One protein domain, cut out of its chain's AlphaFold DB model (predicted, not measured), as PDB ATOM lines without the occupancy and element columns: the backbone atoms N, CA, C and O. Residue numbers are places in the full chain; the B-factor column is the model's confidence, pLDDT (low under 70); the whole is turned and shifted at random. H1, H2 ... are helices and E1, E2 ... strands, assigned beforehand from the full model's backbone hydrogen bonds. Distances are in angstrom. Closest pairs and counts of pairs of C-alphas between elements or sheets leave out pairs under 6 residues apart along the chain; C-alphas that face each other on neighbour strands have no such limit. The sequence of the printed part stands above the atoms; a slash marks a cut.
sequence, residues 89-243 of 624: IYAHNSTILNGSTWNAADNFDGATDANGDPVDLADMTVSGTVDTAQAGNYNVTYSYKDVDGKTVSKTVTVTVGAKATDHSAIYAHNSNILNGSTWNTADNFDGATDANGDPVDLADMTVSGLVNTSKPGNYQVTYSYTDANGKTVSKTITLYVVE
ATOM      1  N   ILE A  89     317.719 248.948 471.353       73.12
ATOM      2  CA  ILE A  89     318.906 248.230 471.831       73.12
ATOM      3  C   ILE A  89     319.106 246.980 470.970       73.12
ATOM      4  O   ILE A  89     318.264 246.069 470.943       73.12
ATOM      5  N   TYR A  90     320.251 246.939 470.304       70.25
ATOM      6  CA  TYR A  90     320.751 245.828 469.514       70.25
ATOM      7  C   TYR A  90     321.658 244.985 470.426       70.25
ATOM      8  O   TYR A  90     322.590 245.477 471.059       70.25
ATOM      9  N   ALA A  91     321.273 243.727 470.607       69.69
ATOM     10  CA  ALA A  91     321.954 242.775 471.476       69.69
ATOM     11  C   ALA A  91     321.521 241.356 471.078       69.69
ATOM     12  O   ALA A  91     320.317 241.119 470.851       69.69
ATOM     13  N   HIS A  92     322.477 240.428 471.033       74.31
ATOM     14  CA  HIS A  92     322.304 239.060 470.536       74.31
ATOM     15  C   HIS A  92     322.501 237.987 471.628       74.31
ATOM     16  O   HIS A  92     323.059 238.244 472.691       74.31
ATOM     17  N   ASN A  93     322.043 236.758 471.365       68.25
ATOM     18  CA  ASN A  93     322.225 235.607 472.263       68.25
ATOM     19  C   ASN A  93     323.514 234.843 471.922       68.25
ATOM     20  O   ASN A  93     323.650 234.380 470.788       68.25
ATOM     21  N   SER A  94     324.396 234.615 472.897       71.31
ATOM     22  CA  SER A  94     325.610 233.801 472.740       71.31
ATOM     23  C   SER A  94     325.460 232.367 473.257       71.31
ATOM     24  O   SER A  94     324.532 231.990 473.984       71.31
ATOM     25  N   THR A  95     326.435 231.539 472.893       76.56
ATOM     26  CA  THR A  95     326.766 230.290 473.585       76.56
ATOM     27  C   THR A  95     328.258 230.329 473.897       76.56
ATOM     28  O   THR A  95     329.027 230.749 473.045       76.56
ATOM     29  N   ILE A  96     328.658 229.906 475.092       70.50
ATOM     30  CA  ILE A  96     330.053 229.871 475.563       70.50
ATOM     31  C   ILE A  96     330.329 228.533 476.260       70.50
ATOM     32  O   ILE A  96     329.387 227.810 476.597       70.50
ATOM     33  N   LEU A  97     331.593 228.167 476.489       66.06
ATOM     34  CA  LEU A  97     331.920 226.938 477.221       66.06
ATOM     35  C   LEU A  97     331.963 227.152 478.735       66.06
ATOM     36  O   LEU A  97     332.210 228.247 479.243       66.06
ATOM     37  N   ASN A  98     331.775 226.053 479.465       74.12
ATOM     38  CA  ASN A  98     332.048 226.002 480.892       74.12
ATOM     39  C   ASN A  98     333.542 226.288 481.161       74.12
ATOM     40  O   ASN A  98     334.409 225.516 480.742       74.12
ATOM     41  N   GLY A  99     333.823 227.392 481.852       68.94
ATOM     42  CA  GLY A  99     335.164 227.905 482.143       68.94
ATOM     43  C   GLY A  99     335.638 229.054 481.242       68.94
ATOM     44  O   GLY A  99     336.691 229.620 481.526       68.94
ATOM     45  N   SER A 100     334.888 229.432 480.198       75.94
ATOM     46  CA  SER A 100     335.215 230.596 479.360       75.94
ATOM     47  C   SER A 100     335.156 231.912 480.148       75.94
ATOM     48  O   SER A 100     334.388 232.058 481.101       75.94
ATOM     49  N   THR A 101     335.923 232.912 479.714       80.12
ATOM     50  CA  THR A 101     335.664 234.316 480.058       80.12
ATOM     51  C   THR A 101     334.459 234.834 479.274       80.12
ATOM     52  O   THR A 101     334.284 234.466 478.117       80.12
ATOM     53  N   TRP A 102     333.656 235.699 479.891       86.56
ATOM     54  CA  TRP A 102     332.555 236.423 479.252       86.56
ATOM     55  C   TRP A 102     332.427 237.808 479.888       86.56
ATOM     56  O   TRP A 102     332.638 237.955 481.097       86.56
ATOM     57  N   ASN A 103     332.069 238.812 479.096       88.56
ATOM     58  CA  ASN A 103     331.756 240.159 479.550       88.56
ATOM     59  C   ASN A 103     330.553 240.745 478.788       88.56
ATOM     60  O   ASN A 103     330.124 240.232 477.760       88.56
ATOM     61  N   ALA A 104     329.997 241.848 479.292       84.62
ATOM     62  CA  ALA A 104     328.755 242.407 478.763       84.62
ATOM     63  C   ALA A 104     328.848 242.974 477.332       84.62
ATOM     64  O   ALA A 104     327.803 243.105 476.694       84.62
ATOM     65  N   ALA A 105     330.040 243.306 476.825       83.19
ATOM     66  CA  ALA A 105     330.207 243.765 475.445       83.19
ATOM     67  C   ALA A 105     330.070 242.616 474.431       83.19
ATOM     68  O   ALA A 105     329.559 242.847 473.341       83.19
ATOM     69  N   ASP A 106     330.389 241.374 474.822       76.75
ATOM     70  CA  ASP A 106     330.337 240.170 473.965       76.75
ATOM     71  C   ASP A 106     328.922 239.840 473.438       76.75
ATOM     72  O   ASP A 106     328.740 238.909 472.659       76.75
ATOM     73  N   ASN A 107     327.894 240.562 473.900       79.19
ATOM     74  CA  ASN A 107     326.503 240.403 473.481       79.19
ATOM     75  C   ASN A 107     325.767 241.724 473.213       79.19
ATOM     76  O   ASN A 107     324.536 241.727 473.130       79.19
ATOM     77  N   PHE A 108     326.496 242.833 473.072       75.94
ATOM     78  CA  PHE A 108     325.936 244.154 472.803       75.94
ATOM     79  C   PHE A 108     326.356 244.652 471.418       75.94
ATOM     80  O   PHE A 108     327.531 244.920 471.184       75.94
ATOM     81  N   ASP A 109     325.382 244.818 470.524       58.47
ATOM     82  CA  ASP A 109     325.621 245.195 469.124       58.47
ATOM     83  C   ASP A 109     325.480 246.718 468.906       58.47
ATOM     84  O   ASP A 109     325.813 247.234 467.841       58.47
ATOM     85  N   GLY A 110     324.949 247.444 469.900       69.75
ATOM     86  CA  GLY A 110     324.736 248.892 469.873       69.75
ATOM     87  C   GLY A 110     323.399 249.321 470.484       69.75
ATOM     88  O   GLY A 110     322.513 248.511 470.763       69.75
ATOM     89  N   ALA A 111     323.207 250.622 470.674       70.81
ATOM     90  CA  ALA A 111     321.924 251.199 471.068       70.81
ATOM     91  C   ALA A 111     321.757 252.600 470.473       70.81
ATOM     92  O   ALA A 111     322.740 253.301 470.250       70.81
ATOM     93  N   THR A 112     320.509 252.999 470.241       74.00
ATOM     94  CA  THR A 112     320.109 254.337 469.783       74.00
ATOM     95  C   THR A 112     319.133 254.941 470.778       74.00
ATOM     96  O   THR A 112     318.316 254.209 471.343       74.00
ATOM     97  N   ASP A 113     319.192 256.253 470.990       74.88
ATOM     98  CA  ASP A 113     318.238 257.017 471.799       74.88
ATOM     99  C   ASP A 113     316.969 257.401 470.999       74.88
ATOM    100  O   ASP A 113     316.781 256.997 469.849       74.88
ATOM    101  N   ALA A 114     316.084 258.206 471.596       68.19
ATOM    102  CA  ALA A 114     314.864 258.678 470.939       68.19
ATOM    103  C   ALA A 114     315.129 259.528 469.675       68.19
ATOM    104  O   ALA A 114     314.320 259.507 468.746       68.19
ATOM    105  N   ASN A 115     316.256 260.243 469.610       58.84
ATOM    106  CA  ASN A 115     316.677 261.040 468.455       58.84
ATOM    107  C   ASN A 115     317.356 260.194 467.360       58.84
ATOM    108  O   ASN A 115     317.529 260.690 466.243       58.84
ATOM    109  N   GLY A 116     317.732 258.950 467.670       54.44
ATOM    110  CA  GLY A 116     318.579 258.089 466.838       54.44
ATOM    111  C   GLY A 116     320.076 258.238 467.136       54.44
ATOM    112  O   GLY A 116     320.903 257.691 466.412       54.44
ATOM    113  N   ASP A 117     320.455 258.980 468.179       64.19
ATOM    114  CA  ASP A 117     321.853 259.162 468.561       64.19
ATOM    115  C   ASP A 117     322.385 257.896 469.268       64.19
ATOM    116  O   ASP A 117     321.651 257.286 470.051       64.19
ATOM    117  N   PRO A 118     323.633 257.457 469.001       57.66
ATOM    118  CA  PRO A 118     324.166 256.233 469.589       57.66
ATOM    119  C   PRO A 118     324.361 256.372 471.105       57.66
ATOM    120  O   PRO A 118     324.817 257.408 471.590       57.66
ATOM    121  N   VAL A 119     324.040 255.308 471.843       77.25
ATOM    122  CA  VAL A 119     324.193 255.211 473.301       77.25
ATOM    123  C   VAL A 119     325.287 254.193 473.619       77.25
ATOM    124  O   VAL A 119     325.131 253.002 473.339       77.25
ATOM    125  N   ASP A 120     326.381 254.659 474.220       79.88
ATOM    126  CA  ASP A 120     327.504 253.809 474.620       79.88
ATOM    127  C   ASP A 120     327.109 252.827 475.732       79.88
ATOM    128  O   ASP A 120     326.405 253.173 476.684       79.88
ATOM    129  N   LEU A 121     327.657 251.607 475.680       82.31
ATOM    130  CA  LEU A 121     327.440 250.569 476.699       82.31
ATOM    131  C   LEU A 121     327.825 251.032 478.120       82.31
ATOM    132  O   LEU A 121     327.278 250.532 479.102       82.31
ATOM    133  N   ALA A 122     328.745 251.995 478.234       88.94
ATOM    134  CA  ALA A 122     329.172 252.584 479.501       88.94
ATOM    135  C   ALA A 122     328.079 253.426 480.193       88.94
ATOM    136  O   ALA A 122     328.067 253.495 481.423       88.94
ATOM    137  N   ASP A 123     327.151 254.009 479.429       87.50
ATOM    138  CA  ASP A 123     326.011 254.783 479.943       87.50
ATOM    139  C   ASP A 123     324.764 253.906 480.190       87.50
ATOM    140  O   ASP A 123     323.734 254.373 480.692       87.50
ATOM    141  N   MET A 124     324.847 252.606 479.885       91.25
ATOM    142  CA  MET A 124     323.770 251.644 480.105       91.25
ATOM    143  C   MET A 124     323.845 250.967 481.479       91.25
ATOM    144  O   MET A 124     324.896 250.611 482.002       91.25
ATOM    145  N   THR A 125     322.674 250.655 482.029       94.38
ATOM    146  CA  THR A 125     322.523 249.695 483.125       94.38
ATOM    147  C   THR A 125     322.433 248.277 482.561       94.38
ATOM    148  O   THR A 125     321.379 247.857 482.073       94.38
ATOM    149  N   VAL A 126     323.532 247.525 482.668       94.44
ATOM    150  CA  VAL A 126     323.552 246.069 482.462       94.44
ATOM    151  C   VAL A 126     323.150 245.366 483.760       94.44
ATOM    152  O   VAL A 126     323.601 245.728 484.845       94.44
ATOM    153  N   SER A 127     322.291 244.352 483.661       91.25
ATOM    154  CA  SER A 127     321.789 243.588 484.808       91.25
ATOM    155  C   SER A 127     321.669 242.093 484.499       91.25
ATOM    156  O   SER A 127     321.483 241.700 483.350       91.25
ATOM    157  N   GLY A 128     321.779 241.256 485.532       88.62
ATOM    158  CA  GLY A 128     321.981 239.810 485.392       88.62
ATOM    159  C   GLY A 128     323.448 239.415 485.594       88.62
ATOM    160  O   GLY A 128     324.325 240.268 485.709       88.62
ATOM    161  N   THR A 129     323.706 238.112 485.693       85.38
ATOM    162  CA  THR A 129     325.040 237.542 485.948       85.38
ATOM    163  C   THR A 129     325.176 236.213 485.218       85.38
ATOM    164  O   THR A 129     324.292 235.366 485.352       85.38
ATOM    165  N   VAL A 130     326.285 236.007 484.511       88.56
ATOM    166  CA  VAL A 130     326.631 234.724 483.881       88.56
ATOM    167  C   VAL A 130     327.634 234.000 484.778       88.56
ATOM    168  O   VAL A 130     328.736 234.501 484.992       88.56
ATOM    169  N   ASP A 131     327.266 232.835 485.315       89.12
ATOM    170  CA  ASP A 131     328.226 231.943 485.977       89.12
ATOM    171  C   ASP A 131     328.850 231.032 484.919       89.12
ATOM    172  O   ASP A 131     328.315 229.972 484.597       89.12
ATOM    173  N   THR A 132     329.984 231.449 484.352       85.25
ATOM    174  CA  THR A 132     330.644 230.670 483.296       85.25
ATOM    175  C   THR A 132     331.208 229.339 483.802       85.25
ATOM    176  O   THR A 132     331.508 228.470 482.988       85.25
ATOM    177  N   ALA A 133     331.305 229.112 485.118       81.50
ATOM    178  CA  ALA A 133     331.725 227.835 485.698       81.50
ATOM    179  C   ALA A 133     330.570 226.822 485.845       81.50
ATOM    180  O   ALA A 133     330.806 225.667 486.213       81.50
ATOM    181  N   GLN A 134     329.329 227.193 485.509       80.94
ATOM    182  CA  GLN A 134     328.157 226.320 485.576       80.94
ATOM    183  C   GLN A 134     327.424 226.265 484.230       80.94
ATOM    184  O   GLN A 134     327.146 227.279 483.607       80.94
ATOM    185  N   ALA A 135     327.108 225.056 483.755       79.19
ATOM    186  CA  ALA A 135     326.342 224.890 482.521       79.19
ATOM    187  C   ALA A 135     324.862 225.252 482.746       79.19
ATOM    188  O   ALA A 135     324.230 224.729 483.668       79.19
ATOM    189  N   GLY A 136     324.309 226.119 481.898       84.31
ATOM    190  CA  GLY A 136     322.968 226.681 482.062       84.31
ATOM    191  C   GLY A 136     322.700 227.885 481.157       84.31
ATOM    192  O   GLY A 136     323.571 228.331 480.414       84.31
ATOM    193  N   ASN A 137     321.481 228.421 481.233       85.69
ATOM    194  CA  ASN A 137     321.053 229.589 480.464       85.69
ATOM    195  C   ASN A 137     320.943 230.800 481.397       85.69
ATOM    196  O   ASN A 137     320.139 230.793 482.331       85.69
ATOM    197  N   TYR A 138     321.722 231.842 481.120       88.38
ATOM    198  CA  TYR A 138     321.836 233.043 481.942       88.38
ATOM    199  C   TYR A 138     321.260 234.235 481.186       88.38
ATOM    200  O   TYR A 138     321.670 234.525 480.065       88.38
ATOM    201  N   ASN A 139     320.298 234.933 481.789       90.94
ATOM    202  CA  ASN A 139     319.681 236.097 481.163       90.94
ATOM    203  C   ASN A 139     320.408 237.380 481.575       90.94
ATOM    204  O   ASN A 139     320.549 237.666 482.767       90.94
ATOM    205  N   VAL A 140     320.811 238.161 480.578       92.44
ATOM    206  CA  VAL A 140     321.464 239.468 480.721       92.44
ATOM    207  C   VAL A 140     320.533 240.511 480.117       92.44
ATOM    208  O   VAL A 140     319.990 240.306 479.035       92.44
ATOM    209  N   THR A 141     320.286 241.608 480.826       88.62
ATOM    210  CA  THR A 141     319.386 242.679 480.383       88.62
ATOM    211  C   THR A 141     320.116 244.008 480.354       88.62
ATOM    212  O   THR A 141     320.509 244.534 481.398       88.62
ATOM    213  N   TYR A 142     320.253 244.543 479.146       87.00
ATOM    214  CA  TYR A 142     320.733 245.885 478.857       87.00
ATOM    215  C   TYR A 142     319.564 246.859 478.970       87.00
ATOM    216  O   TYR A 142     318.455 246.559 478.515       87.00
ATOM    217  N   SER A 143     319.792 248.023 479.567       91.44
ATOM    218  CA  SER A 143     318.774 249.064 479.659       91.44
ATOM    219  C   SER A 143     319.372 250.451 479.841       91.44
ATOM    220  O   SER A 143     320.421 250.598 480.459       91.44
ATOM    221  N   TYR A 144     318.688 251.475 479.347       89.75
ATOM    222  CA  TYR A 144     318.999 252.876 479.635       89.75
ATOM    223  C   TYR A 144     317.693 253.665 479.829       89.75
ATOM    224  O   TYR A 144     316.593 253.092 479.802       89.75
ATOM    225  N   LYS A 145     317.797 254.970 480.091       85.44
ATOM    226  CA  LYS A 145     316.654 255.892 480.127       85.44
ATOM    227  C   LYS A 145     316.792 256.944 479.039       85.44
ATOM    228  O   LYS A 145     317.845 257.565 478.947       85.44
ATOM    229  N   ASP A 146     315.735 257.137 478.258       72.50
ATOM    230  CA  ASP A 146     315.654 258.244 477.306       72.50
ATOM    231  C   ASP A 146     315.537 259.602 478.033       72.50
ATOM    232  O   ASP A 146     315.433 259.674 479.264       72.50
ATOM    233  N   VAL A 147     315.552 260.693 477.264       64.56
ATOM    234  CA  VAL A 147     315.457 262.070 477.783       64.56
ATOM    235  C   VAL A 147     314.143 262.377 478.524       64.56
ATOM    236  O   VAL A 147     314.120 263.278 479.361       64.56
ATOM    237  N   ASP A 148     313.080 261.598 478.291       67.12
ATOM    238  CA  ASP A 148     311.802 261.672 479.021       67.12
ATOM    239  C   ASP A 148     311.796 260.800 480.296       67.12
ATOM    240  O   ASP A 148     310.819 260.768 481.052       67.12
ATOM    241  N   GLY A 149     312.881 260.065 480.553       70.06
ATOM    242  CA  GLY A 149     313.033 259.151 481.680       70.06
ATOM    243  C   GLY A 149     312.342 257.795 481.496       70.06
ATOM    244  O   GLY A 149     312.325 256.993 482.445       70.06
ATOM    245  N   LYS A 150     311.795 257.497 480.311       77.19
ATOM    246  CA  LYS A 150     311.246 256.179 479.963       77.19
ATOM    247  C   LYS A 150     312.405 255.190 479.821       77.19
ATOM    248  O   LYS A 150     313.466 255.507 479.296       77.19
ATOM    249  N   THR A 151     312.225 253.980 480.354       85.75
ATOM    250  CA  THR A 151     313.251 252.930 480.266       85.75
ATOM    251  C   THR A 151     313.106 252.154 478.967       85.75
ATOM    252  O   THR A 151     312.022 251.671 478.645       85.75
ATOM    253  N   VAL A 152     314.229 251.998 478.278       84.81
ATOM    254  CA  VAL A 152     314.400 251.177 477.078       84.81
ATOM    255  C   VAL A 152     315.211 249.958 477.509       84.81
ATOM    256  O   VAL A 152     316.188 250.117 478.243       84.81
ATOM    257  N   SER A 153     314.795 248.741 477.149       90.75
ATOM    258  CA  SER A 153     315.442 247.516 477.640       90.75
ATOM    259  C   SER A 153     315.378 246.342 476.662       90.75
ATOM    260  O   SER A 153     314.390 246.143 475.954       90.75
ATOM    261  N   LYS A 154     316.438 245.530 476.664       79.06
ATOM    262  CA  LYS A 154     316.582 244.314 475.856       79.06
ATOM    263  C   LYS A 154     317.230 243.221 476.700       79.06
ATOM    264  O   LYS A 154     318.312 243.418 477.250       79.06
ATOM    265  N   THR A 155     316.575 242.067 476.785       85.00
ATOM    266  CA  THR A 155     317.127 240.860 477.417       85.00
ATOM    267  C   THR A 155     317.678 239.919 476.350       85.00
ATOM    268  O   THR A 155     317.020 239.686 475.336       85.00
ATOM    269  N   VAL A 156     318.857 239.360 476.612       76.12
ATOM    270  CA  VAL A 156     319.490 238.275 475.854       76.12
ATOM    271  C   VAL A 156     319.726 237.073 476.767       76.12
ATOM    272  O   VAL A 156     319.728 237.201 477.995       76.12
ATOM    273  N   THR A 157     319.948 235.905 476.172       80.81
ATOM    274  CA  THR A 157     320.319 234.675 476.878       80.81
ATOM    275  C   THR A 157     321.719 234.235 476.462       80.81
ATOM    276  O   THR A 157     321.952 233.919 475.296       80.81
ATOM    277  N   VAL A 158     322.621 234.154 477.438       82.44
ATOM    278  CA  VAL A 158     323.958 233.560 477.325       82.44
ATOM    279  C   VAL A 158     323.860 232.092 477.729       82.44
ATOM    280  O   VAL A 158     323.444 231.772 478.846       82.44
ATOM    281  N   THR A 159     324.204 231.182 476.821       79.62
ATOM    282  CA  THR A 159     324.113 229.731 477.060       79.62
ATOM    283  C   THR A 159     325.487 229.163 477.403       79.62
ATOM    284  O   THR A 159     326.334 229.029 476.524       79.62
ATOM    285  N   VAL A 160     325.725 228.790 478.662       81.94
ATOM    286  CA  VAL A 160     326.952 228.084 479.059       81.94
ATOM    287  C   VAL A 160     326.773 226.595 478.765       81.94
ATOM    288  O   VAL A 160     325.981 225.902 479.411       81.94
ATOM    289  N   GLY A 161     327.499 226.096 477.770       65.69
ATOM    290  CA  GLY A 161     327.460 224.705 477.335       65.69
ATOM    291  C   GLY A 161     328.018 223.734 478.378       65.69
ATOM    292  O   GLY A 161     328.957 224.041 479.116       65.69
ATOM    293  N   ALA A 162     327.462 222.522 478.417       59.91
ATOM    294  CA  ALA A 162     328.036 221.428 479.194       59.91
ATOM    295  C   ALA A 162     329.412 221.029 478.635       59.91
ATOM    296  O   ALA A 162     329.599 220.979 477.419       59.91
ATOM    297  N   LYS A 163     330.365 220.713 479.522       52.47
ATOM    298  CA  LYS A 163     331.728 220.337 479.130       52.47
ATOM    299  C   LYS A 163     331.730 218.985 478.398       52.47
ATOM    300  O   LYS A 163     331.601 217.935 479.026       52.47
ATOM    301  N   ALA A 164     331.813 219.028 477.069       52.31
ATOM    302  CA  ALA A 164     331.816 217.857 476.197       52.31
ATOM    303  C   ALA A 164     333.162 217.105 476.243       52.31
ATOM    304  O   ALA A 164     334.157 217.610 476.748       52.31
ATOM    305  N   THR A 165     333.223 215.891 475.690       57.44
ATOM    306  CA  THR A 165     334.498 215.160 475.495       57.44
ATOM    307  C   THR A 165     335.237 215.563 474.213       57.44
ATOM    308  O   THR A 165     336.272 214.991 473.895       57.44
ATOM    309  N   ASP A 166     334.664 216.503 473.467       63.84
ATOM    310  CA  ASP A 166     335.151 217.102 472.231       63.84
ATOM    311  C   ASP A 166     334.561 218.518 472.219       63.84
ATOM    312  O   ASP A 166     333.349 218.682 472.067       63.84
ATOM    313  N   HIS A 167     335.394 219.523 472.481       64.88
ATOM    314  CA  HIS A 167     334.972 220.920 472.648       64.88
ATOM    315  C   HIS A 167     335.066 221.732 471.347       64.88
ATOM    316  O   HIS A 167     334.942 222.958 471.386       64.88
ATOM    317  N   SER A 168     335.301 221.060 470.211       79.62
ATOM    318  CA  SER A 168     335.682 221.727 468.965       79.62
ATOM    319  C   SER A 168     334.523 222.573 468.423       79.62
ATOM    320  O   SER A 168     333.568 222.028 467.858       79.62
ATOM    321  N   ALA A 169     334.593 223.893 468.602       79.75
ATOM    322  CA  ALA A 169     333.494 224.825 468.358       79.75
ATOM    323  C   ALA A 169     333.975 226.160 467.767       79.75
ATOM    324  O   ALA A 169     335.142 226.532 467.886       79.75
ATOM    325  N   ILE A 170     333.048 226.881 467.128       82.62
ATOM    326  CA  ILE A 170     333.238 228.247 466.627       82.62
ATOM    327  C   ILE A 170     332.019 229.080 467.024       82.62
ATOM    328  O   ILE A 170     330.872 228.705 466.747       82.62
ATOM    329  N   TYR A 171     332.293 230.227 467.627       77.19
ATOM    330  CA  TYR A 171     331.342 231.226 468.073       77.19
ATOM    331  C   TYR A 171     331.476 232.446 467.153       77.19
ATOM    332  O   TYR A 171     332.565 232.964 466.916       77.19
ATOM    333  N   ALA A 172     330.362 232.789 466.517       78.94
ATOM    334  CA  ALA A 172     330.252 233.887 465.568       78.94
ATOM    335  C   ALA A 172     328.771 234.278 465.439       78.94
ATOM    336  O   ALA A 172     327.898 233.390 465.332       78.94
ATOM    337  N   HIS A 173     328.501 235.582 465.404       75.44
ATOM    338  CA  HIS A 173     327.166 236.177 465.310       75.44
ATOM    339  C   HIS A 173     326.869 236.746 463.908       75.44
ATOM    340  O   HIS A 173     327.742 236.818 463.048       75.44
ATOM    341  N   ASN A 174     325.614 237.139 463.665       71.88
ATOM    342  CA  ASN A 174     325.183 237.847 462.452       71.88
ATOM    343  C   ASN A 174     325.128 239.357 462.733       71.88
ATOM    344  O   ASN A 174     324.558 239.728 463.757       71.88
ATOM    345  N   SER A 175     325.583 240.206 461.805       73.62
ATOM    346  CA  SER A 175     325.489 241.675 461.933       73.62
ATOM    347  C   SER A 175     324.692 242.320 460.804       73.62
ATOM    348  O   SER A 175     324.609 241.785 459.696       73.62
ATOM    349  N   ASN A 176     324.149 243.504 461.081       69.88
ATOM    350  CA  ASN A 176     323.597 244.410 460.078       69.88
ATOM    351  C   ASN A 176     324.576 245.576 459.889       69.88
ATOM    352  O   ASN A 176     325.046 246.129 460.880       69.88
ATOM    353  N   ILE A 177     324.855 245.969 458.646       68.81
ATOM    354  CA  ILE A 177     325.716 247.115 458.310       68.81
ATOM    355  C   ILE A 177     325.091 247.943 457.185       68.81
ATOM    356  O   ILE A 177     324.346 247.413 456.362       68.81
ATOM    357  N   LEU A 178     325.387 249.240 457.129       60.53
ATOM    358  CA  LEU A 178     324.867 250.134 456.091       60.53
ATOM    359  C   LEU A 178     325.671 250.023 454.791       60.53
ATOM    360  O   LEU A 178     326.888 249.823 454.817       60.53
ATOM    361  N   ASN A 179     324.997 250.217 453.659       61.69
ATOM    362  CA  ASN A 179     325.615 250.310 452.340       61.69
ATOM    363  C   ASN A 179     326.742 251.360 452.330       61.69
ATOM    364  O   ASN A 179     326.507 252.519 452.663       61.69
ATOM    365  N   GLY A 180     327.950 250.945 451.945       56.75
ATOM    366  CA  GLY A 180     329.173 251.757 451.957       56.75
ATOM    367  C   GLY A 180     330.062 251.584 453.196       56.75
ATOM    368  O   GLY A 180     331.247 251.899 453.117       56.75
ATOM    369  N   SER A 181     329.550 251.017 454.296       62.34
ATOM    370  CA  SER A 181     330.308 250.879 455.552       62.34
ATOM    371  C   SER A 181     331.547 249.990 455.408       62.34
ATOM    372  O   SER A 181     331.558 249.013 454.652       62.34
ATOM    373  N   THR A 182     332.579 250.267 456.206       69.94
ATOM    374  CA  THR A 182     333.694 249.335 456.419       69.94
ATOM    375  C   THR A 182     333.255 248.149 457.277       69.94
ATOM    376  O   THR A 182     332.555 248.334 458.267       69.94
ATOM    377  N   TRP A 183     333.715 246.946 456.936       82.00
ATOM    378  CA  TRP A 183     333.502 245.720 457.710       82.00
ATOM    379  C   TRP A 183     334.750 244.840 457.643       82.00
ATOM    380  O   TRP A 183     335.406 244.779 456.598       82.00
ATOM    381  N   ASN A 184     335.071 244.142 458.730       81.62
ATOM    382  CA  ASN A 184     336.152 243.167 458.782       81.62
ATOM    383  C   ASN A 184     335.719 241.852 459.455       81.62
ATOM    384  O   ASN A 184     334.738 241.772 460.186       81.62
ATOM    385  N   THR A 185     336.486 240.786 459.224       80.12
ATOM    386  CA  THR A 185     336.126 239.431 459.669       80.12
ATOM    387  C   THR A 185     336.158 239.217 461.183       80.12
ATOM    388  O   THR A 185     335.616 238.208 461.633       80.12
ATOM    389  N   ALA A 186     336.785 240.100 461.966       80.81
ATOM    390  CA  ALA A 186     336.774 240.018 463.426       80.81
ATOM    391  C   ALA A 186     335.488 240.601 464.033       80.81
ATOM    392  O   ALA A 186     335.069 240.125 465.083       80.81
ATOM    393  N   ASP A 187     334.809 241.528 463.342       78.69
ATOM    394  CA  ASP A 187     333.561 242.167 463.804       78.69
ATOM    395  C   ASP A 187     332.444 241.156 464.113       78.69
ATOM    396  O   ASP A 187     331.546 241.449 464.891       78.69
ATOM    397  N   ASN A 188     332.497 239.965 463.504       80.31
ATOM    398  CA  ASN A 188     331.506 238.895 463.637       80.31
ATOM    399  C   ASN A 188     332.023 237.631 464.354       80.31
ATOM    400  O   ASN A 188     331.337 236.607 464.330       80.31
ATOM    401  N   PHE A 189     333.220 237.661 464.954       81.50
ATOM    402  CA  PHE A 189     333.864 236.485 465.551       81.50
ATOM    403  C   PHE A 189     333.954 236.578 467.081       81.50
ATOM    404  O   PHE A 189     334.709 237.384 467.618       81.50
ATOM    405  N   ASP A 190     333.244 235.686 467.775       70.62
ATOM    406  CA  ASP A 190     333.144 235.681 469.244       70.62
ATOM    407  C   ASP A 190     334.191 234.753 469.900       70.62
ATOM    408  O   ASP A 190     334.350 234.739 471.120       70.62
ATOM    409  N   GLY A 191     334.888 233.937 469.098       79.62
ATOM    410  CA  GLY A 191     335.922 233.002 469.542       79.62
ATOM    411  C   GLY A 191     335.795 231.604 468.930       79.62
ATOM    412  O   GLY A 191     334.785 231.233 468.334       79.62
ATOM    413  N   ALA A 192     336.819 230.776 469.106       83.56
ATOM    414  CA  ALA A 192     336.787 229.358 468.759       83.56
ATOM    415  C   ALA A 192     337.570 228.546 469.798       83.56
ATOM    416  O   ALA A 192     338.435 229.082 470.491       83.56
ATOM    417  N   THR A 193     337.256 227.259 469.918       82.00
ATOM    418  CA  THR A 193     337.902 226.332 470.862       82.00
ATOM    419  C   THR A 193     338.157 224.992 470.198       82.00
ATOM    420  O   THR A 193     337.328 224.556 469.399       82.00
ATOM    421  N   ASP A 194     339.277 224.349 470.516       83.25
ATOM    422  CA  ASP A 194     339.708 223.063 469.958       83.25
ATOM    423  C   ASP A 194     339.002 221.854 470.621       83.25
ATOM    424  O   ASP A 194     338.071 222.013 471.407       83.25
ATOM    425  N   ALA A 195     339.441 220.622 470.336       78.19
ATOM    426  CA  ALA A 195     338.879 219.417 470.952       78.19
ATOM    427  C   ALA A 195     339.090 219.332 472.482       78.19
ATOM    428  O   ALA A 195     338.245 218.754 473.178       78.19
ATOM    429  N   ASN A 196     340.170 219.908 473.017       71.81
ATOM    430  CA  ASN A 196     340.496 219.946 474.449       71.81
ATOM    431  C   ASN A 196     339.735 221.058 475.198       71.81
ATOM    432  O   ASN A 196     339.497 220.935 476.406       71.81
ATOM    433  N   GLY A 197     339.305 222.090 474.470       69.44
ATOM    434  CA  GLY A 197     338.681 223.309 474.986       69.44
ATOM    435  C   GLY A 197     339.648 224.492 475.072       69.44
ATOM    436  O   GLY A 197     339.287 225.511 475.657       69.44
ATOM    437  N   ASP A 198     340.851 224.359 474.510       76.81
ATOM    438  CA  ASP A 198     341.829 225.438 474.407       76.81
ATOM    439  C   ASP A 198     341.411 226.408 473.277       76.81
ATOM    440  O   ASP A 198     340.831 225.969 472.277       76.81
ATOM    441  N   PRO A 199     341.639 227.727 473.419       75.75
ATOM    442  CA  PRO A 199     341.198 228.713 472.435       75.75
ATOM    443  C   PRO A 199     341.958 228.592 471.107       75.75
ATOM    444  O   PRO A 199     343.154 228.307 471.082       75.75
ATOM    445  N   VAL A 200     341.256 228.861 470.005       85.81
ATOM    446  CA  VAL A 200     341.803 228.941 468.643       85.81
ATOM    447  C   VAL A 200     341.680 230.386 468.162       85.81
ATOM    448  O   VAL A 200     340.571 230.917 468.076       85.81
ATOM    449  N   ASP A 201     342.814 231.018 467.854       84.56
ATOM    450  CA  ASP A 201     342.856 232.399 467.371       84.56
ATOM    451  C   ASP A 201     342.300 232.518 465.944       84.56
ATOM    452  O   ASP A 201     342.527 231.658 465.090       84.56
ATOM    453  N   LEU A 202     341.641 233.644 465.643       85.25
ATOM    454  CA  LEU A 202     341.082 233.933 464.312       85.25
ATOM    455  C   LEU A 202     342.136 233.876 463.188       85.25
ATOM    456  O   LEU A 202     341.804 233.586 462.041       85.25
ATOM    457  N   ALA A 203     343.407 234.129 463.515       87.94
ATOM    458  CA  ALA A 203     344.528 234.064 462.579       87.94
ATOM    459  C   ALA A 203     344.862 232.635 462.103       87.94
ATOM    460  O   ALA A 203     345.389 232.480 461.003       87.94
ATOM    461  N   ASP A 204     344.521 231.605 462.889       86.12
ATOM    462  CA  ASP A 204     344.697 230.190 462.533       86.12
ATOM    463  C   ASP A 204     343.466 229.609 461.799       86.12
ATOM    464  O   ASP A 204     343.425 228.424 461.446       86.12
ATOM    465  N   MET A 205     342.448 230.437 461.538       91.00
ATOM    466  CA  MET A 205     341.211 230.041 460.865       91.00
ATOM    467  C   MET A 205     341.220 230.369 459.369       91.00
ATOM    468  O   MET A 205     341.701 231.403 458.912       91.00
ATOM    469  N   THR A 206     340.563 229.518 458.585       88.38
ATOM    470  CA  THR A 206     340.142 229.832 457.218       88.38
ATOM    471  C   THR A 206     338.779 230.522 457.252       88.38
ATOM    472  O   THR A 206     337.753 229.874 457.482       88.38
ATOM    473  N   VAL A 207     338.766 231.832 456.995       87.88
ATOM    474  CA  VAL A 207     337.539 232.609 456.757       87.88
ATOM    475  C   VAL A 207     337.260 232.671 455.254       87.88
ATOM    476  O   VAL A 207     338.174 232.840 454.447       87.88
ATOM    477  N   SER A 208     336.001 232.495 454.859       75.38
ATOM    478  CA  SER A 208     335.592 232.392 453.454       75.38
ATOM    479  C   SER A 208     334.219 233.018 453.200       75.38
ATOM    480  O   SER A 208     333.381 233.074 454.094       75.38
ATOM    481  N   GLY A 209     333.989 233.477 451.969       71.31
ATOM    482  CA  GLY A 209     332.820 234.277 451.589       71.31
ATOM    483  C   GLY A 209     333.240 235.669 451.118       71.31
ATOM    484  O   GLY A 209     334.184 236.246 451.651       71.31
ATOM    485  N   LEU A 210     332.574 236.190 450.085       69.50
ATOM    486  CA  LEU A 210     332.849 237.521 449.542       69.50
ATOM    487  C   LEU A 210     331.751 238.482 449.995       69.50
ATOM    488  O   LEU A 210     330.620 238.392 449.519       69.50
ATOM    489  N   VAL A 211     332.091 239.401 450.894       74.44
ATOM    490  CA  VAL A 211     331.228 240.525 451.279       74.44
ATOM    491  C   VAL A 211     331.416 241.662 450.276       74.44
ATOM    492  O   VAL A 211     332.544 241.989 449.912       74.44
ATOM    493  N   ASN A 212     330.319 242.286 449.847       69.56
ATOM    494  CA  ASN A 212     330.349 243.567 449.146       69.56
ATOM    495  C   ASN A 212     329.506 244.563 449.947       69.56
ATOM    496  O   ASN A 212     328.285 244.563 449.828       69.56
ATOM    497  N   THR A 213     330.153 245.387 450.774       73.00
ATOM    498  CA  THR A 213     329.448 246.377 451.601       73.00
ATOM    499  C   THR A 213     328.870 247.527 450.779       73.00
ATOM    500  O   THR A 213     327.958 248.194 451.246       73.00
ATOM    501  N   SER A 214     329.326 247.727 449.537       66.69
ATOM    502  CA  SER A 214     328.819 248.729 448.586       66.69
ATOM    503  C   SER A 214     327.569 248.274 447.811       66.69
ATOM    504  O   SER A 214     327.254 248.832 446.756       66.69
ATOM    505  N   LYS A 215     326.876 247.223 448.272       60.72
ATOM    506  CA  LYS A 215     325.615 246.759 447.685       60.72
ATOM    507  C   LYS A 215     324.691 246.142 448.749       60.72
ATOM    508  O   LYS A 215     325.093 245.173 449.388       60.72
ATOM    509  N   PRO A 216     323.432 246.603 448.885       61.53
ATOM    510  CA  PRO A 216     322.454 245.964 449.763       61.53
ATOM    511  C   PRO A 216     322.211 244.487 449.416       61.53
ATOM    512  O   PRO A 216     322.071 244.116 448.244       61.53
ATOM    513  N   GLY A 217     322.148 243.638 450.442       62.81
ATOM    514  CA  GLY A 217     322.001 242.192 450.300       62.81
ATOM    515  C   GLY A 217     322.514 241.393 451.501       62.81
ATOM    516  O   GLY A 217     323.125 241.923 452.425       62.81
ATOM    517  N   ASN A 218     322.271 240.082 451.463       68.31
ATOM    518  CA  ASN A 218     322.641 239.155 452.532       68.31
ATOM    519  C   ASN A 218     323.887 238.365 452.110       68.31
ATOM    520  O   ASN A 218     323.818 237.543 451.194       68.31
ATOM    521  N   TYR A 219     325.008 238.587 452.790       66.31
ATOM    522  CA  TYR A 219     326.298 237.972 452.481       66.31
ATOM    523  C   TYR A 219     326.619 236.880 453.499       66.31
ATOM    524  O   TYR A 219     326.501 237.092 454.704       66.31
ATOM    525  N   GLN A 220     327.017 235.696 453.031       78.50
ATOM    526  CA  GLN A 220     327.414 234.600 453.916       78.50
ATOM    527  C   GLN A 220     328.926 234.588 454.118       78.50
ATOM    528  O   GLN A 220     329.687 234.567 453.150       78.50
ATOM    529  N   VAL A 221     329.339 234.549 455.384       84.69
ATOM    530  CA  VAL A 221     330.737 234.419 455.808       84.69
ATOM    531  C   VAL A 221     330.857 233.122 456.595       84.69
ATOM    532  O   VAL A 221     330.063 232.867 457.497       84.69
ATOM    533  N   THR A 222     331.813 232.272 456.235       83.06
ATOM    534  CA  THR A 222     332.060 230.982 456.886       83.06
ATOM    535  C   THR A 222     333.456 230.952 457.479       83.06
ATOM    536  O   THR A 222     334.453 230.949 456.754       83.06
ATOM    537  N   TYR A 223     333.495 230.889 458.804       88.69
ATOM    538  CA  TYR A 223     334.678 230.623 459.609       88.69
ATOM    539  C   TYR A 223     334.893 229.115 459.684       88.69
ATOM    540  O   TYR A 223     333.933 228.356 459.852       88.69
ATOM    541  N   SER A 224     336.139 228.665 459.580       90.69
ATOM    542  CA  SER A 224     336.480 227.252 459.733       90.69
ATOM    543  C   SER A 224     337.920 227.048 460.187       90.69
ATOM    544  O   SER A 224     338.794 227.845 459.867       90.69
ATOM    545  N   TYR A 225     338.179 225.962 460.903       89.75
ATOM    546  CA  TYR A 225     339.528 225.461 461.174       89.75
ATOM    547  C   TYR A 225     339.497 223.927 461.145       89.75
ATOM    548  O   TYR A 225     338.432 223.321 461.026       89.75
ATOM    549  N   THR A 226     340.655 223.277 461.216       85.19
ATOM    550  CA  THR A 226     340.749 221.812 461.308       85.19
ATOM    551  C   THR A 226     341.576 221.446 462.532       85.19
ATOM    552  O   THR A 226     342.649 222.009 462.730       85.19
ATOM    553  N   ASP A 227     341.063 220.545 463.367       76.81
ATOM    554  CA  ASP A 227     341.722 220.147 464.613       76.81
ATOM    555  C   ASP A 227     342.968 219.265 464.378       76.81
ATOM    556  O   ASP A 227     343.252 218.812 463.264       76.81
ATOM    557  N   ALA A 228     343.696 218.956 465.456       72.50
ATOM    558  CA  ALA A 228     344.872 218.080 465.411       72.50
ATOM    559  C   ALA A 228     344.573 216.627 464.964       72.50
ATOM    560  O   ALA A 228     345.506 215.867 464.700       72.50
ATOM    561  N   ASN A 229     343.298 216.234 464.864       70.31
ATOM    562  CA  ASN A 229     342.841 214.919 464.410       70.31
ATOM    563  C   ASN A 229     342.403 214.916 462.929       70.31
ATOM    564  O   ASN A 229     342.072 213.855 462.394       70.31
ATOM    565  N   GLY A 230     342.391 216.075 462.255       71.94
ATOM    566  CA  GLY A 230     341.916 216.223 460.876       71.94
ATOM    567  C   GLY A 230     340.403 216.447 460.739       71.94
ATOM    568  O   GLY A 230     339.871 216.351 459.632       71.94
ATOM    569  N   LYS A 231     339.694 216.745 461.834       78.81
ATOM    570  CA  LYS A 231     338.270 217.106 461.842       78.81
ATOM    571  C   LYS A 231     338.125 218.606 461.574       78.81
ATOM    572  O   LYS A 231     338.502 219.434 462.400       78.81
ATOM    573  N   THR A 232     337.533 218.964 460.436       86.62
ATOM    574  CA  THR A 232     337.145 220.354 460.157       86.62
ATOM    575  C   THR A 232     335.928 220.756 460.990       86.62
ATOM    576  O   THR A 232     334.923 220.044 461.023       86.62
ATOM    577  N   VAL A 233     336.005 221.922 461.626       88.50
ATOM    578  CA  VAL A 233     334.887 222.618 462.274       88.50
ATOM    579  C   VAL A 233     334.571 223.858 461.450       88.50
ATOM    580  O   VAL A 233     335.485 224.541 460.990       88.50
ATOM    581  N   SER A 234     333.289 224.162 461.248       90.88
ATOM    582  CA  SER A 234     332.864 225.355 460.514       90.88
ATOM    583  C   SER A 234     331.588 225.980 461.081       90.88
ATOM    584  O   SER A 234     330.745 225.308 461.676       90.88
ATOM    585  N   LYS A 235     331.460 227.294 460.887       82.12
ATOM    586  CA  LYS A 235     330.321 228.119 461.296       82.12
ATOM    587  C   LYS A 235     330.088 229.189 460.233       82.12
ATOM    588  O   LYS A 235     330.966 230.009 459.972       82.12
ATOM    589  N   THR A 236     328.899 229.187 459.642       82.88
ATOM    590  CA  THR A 236     328.448 230.229 458.710       82.88
ATOM    591  C   THR A 236     327.583 231.245 459.450       82.88
ATOM    592  O   THR A 236     326.690 230.859 460.207       82.88
ATOM    593  N   ILE A 237     327.838 232.529 459.209       83.75
ATOM    594  CA  ILE A 237     327.008 233.662 459.631       83.75
ATOM    595  C   ILE A 237     326.446 234.380 458.402       83.75
ATOM    596  O   ILE A 237     326.873 234.140 457.269       83.75
ATOM    597  N   THR A 238     325.455 235.241 458.616       70.50
ATOM    598  CA  THR A 238     324.908 236.139 457.590       70.50
ATOM    599  C   THR A 238     325.125 237.587 458.007       70.50
ATOM    600  O   THR A 238     324.703 237.989 459.087       70.50
ATOM    601  N   LEU A 239     325.765 238.349 457.128       76.88
ATOM    602  CA  LEU A 239     325.949 239.789 457.219       76.88
ATOM    603  C   LEU A 239     324.898 240.467 456.332       76.88
ATOM    604  O   LEU A 239     324.835 240.206 455.126       76.88
ATOM    605  N   TYR A 240     324.055 241.304 456.924       70.56
ATOM    606  CA  TYR A 240     322.971 242.002 456.237       70.56
ATOM    607  C   TYR A 240     323.428 243.417 455.877       70.56
ATOM    608  O   TYR A 240     323.434 244.302 456.732       70.56
ATOM    609  N   VAL A 241     323.806 243.641 454.616       69.50
ATOM    610  CA  VAL A 241     324.037 244.998 454.103       69.50
ATOM    611  C   VAL A 241     322.671 245.605 453.795       69.50
ATOM    612  O   VAL A 241     321.971 245.135 452.895       69.50
ATOM    613  N   VAL A 242     322.278 246.625 454.549       64.88
ATOM    614  CA  VAL A 242     321.032 247.374 454.340       64.88
ATOM    615  C   VAL A 242     321.288 248.635 453.520       64.88
ATOM    616  O   VAL A 242     322.405 249.144 453.466       64.88
ATOM    617  N   GLU A 243     320.261 249.130 452.837       59.72
ATOM    618  CA  GLU A 243     320.347 250.374 452.071       59.72
ATOM    619  C   GLU A 243     320.580 251.572 453.006       59.72
ATOM    620  O   GLU A 243     320.025 251.623 454.102       59.72
TER     621      GLU A 243
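Overview. This is residues 89 to 243 of the 624 residues of the protein "Beta-fructosidase" of Lactobacillus selangorensis (UniProt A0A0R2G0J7). Two lobes of similar build sit side by side in a flat slab, each a curled four-strand sheet with a small two-strand sheet packed on one of its long strands. In the first lobe E1 and E3 pack on the sheet E2 E6 E5 E4 through E6, with short H1 over it; in the second, E7 and E9 pack on the sheet E8 E12 E11 E10 through E12, and the lobes meet where E2 and H1 come close to E7 and E9. The printed part has 155 residues, with under half in named elements, in the order E1 E2 H1 E3 E4 E5 E6 E7 E8 E9 E10 E11 E12; the class is mostly strand. Both four-strand sheets are mixed and both two-strand sheets antiparallel. The whole is compact, with a radius of gyration of the C-alphas of 17.3 A and spans of 58 by 41 by 18 A.

Arrangement. E5, residues 136 to 145, and E6, residues 151 to 161, form an antiparallel hairpin, with N 140 and O 156 3.0 A apart. E4, residues 125 to 127, makes a meander with them, each strand the antiparallel neighbour of the one before; N 125 and O 143 are 2.7 A apart. E2, residues 95 to 97, is parallel to E6, with N 96 and O 159 at 2.9 A. This sheet is strongly twisted. E1, residues 89 to 91, and E3, residues 108 to 112, are antiparallel, with N 90 and O 110 at 2.8 A. The closest C-alphas of E1 and E6, Ile 89 and Lys 154, are 6.1 A apart. H1, residues 104 to 107, is on the first sheet at a height of 8.7 A, only just over E5 with 3 of its 4 C-alphas; it is too short for any O i to N i+4 pair. In the second lobe, E10, residues 206 to 208, E11, residues 217 to 226, and E12, residues 232 to 242, form another meander; N 206 and O 224 are 2.8 A apart, and N 221 and O 237 3.1 A. E8, residues 176 to 178, is parallel to E12, with N 177 and O 240 at 2.9 A. E7, residues 169 to 172, and E9, residues 189 to 193, are antiparallel, with N 171 and O 191 at 2.8 A. The closest C-alphas of E7 and E12, Ile 170 and Lys 235, are 6.1 A apart. Between the lobes, the closest C-alphas of E2 and E7, Thr 95 and Tyr 171, are 7.2 A apart. E5 and E11 are apart.

Along the chain. E1 begins at C-alpha 89, (318.906, 248.230, 471.831), and E12 ends at C-alpha 242, (321.032, 247.374, 454.340). E5 is 29.9 A long, E6 31.7 A, E11 29.8 A and E12 32.0 A.

Size, cuts and confidence. The two C-alphas farthest apart, those of Asp 148 and Asn 229, are 58.0 A apart. The printed part has no cut. The links E3 to E4 and E9 to E10 are long. Mean pLDDT of the printed part is 77.0, with 39 residues under 70, among them residues 161 to 167 and 176 to 182.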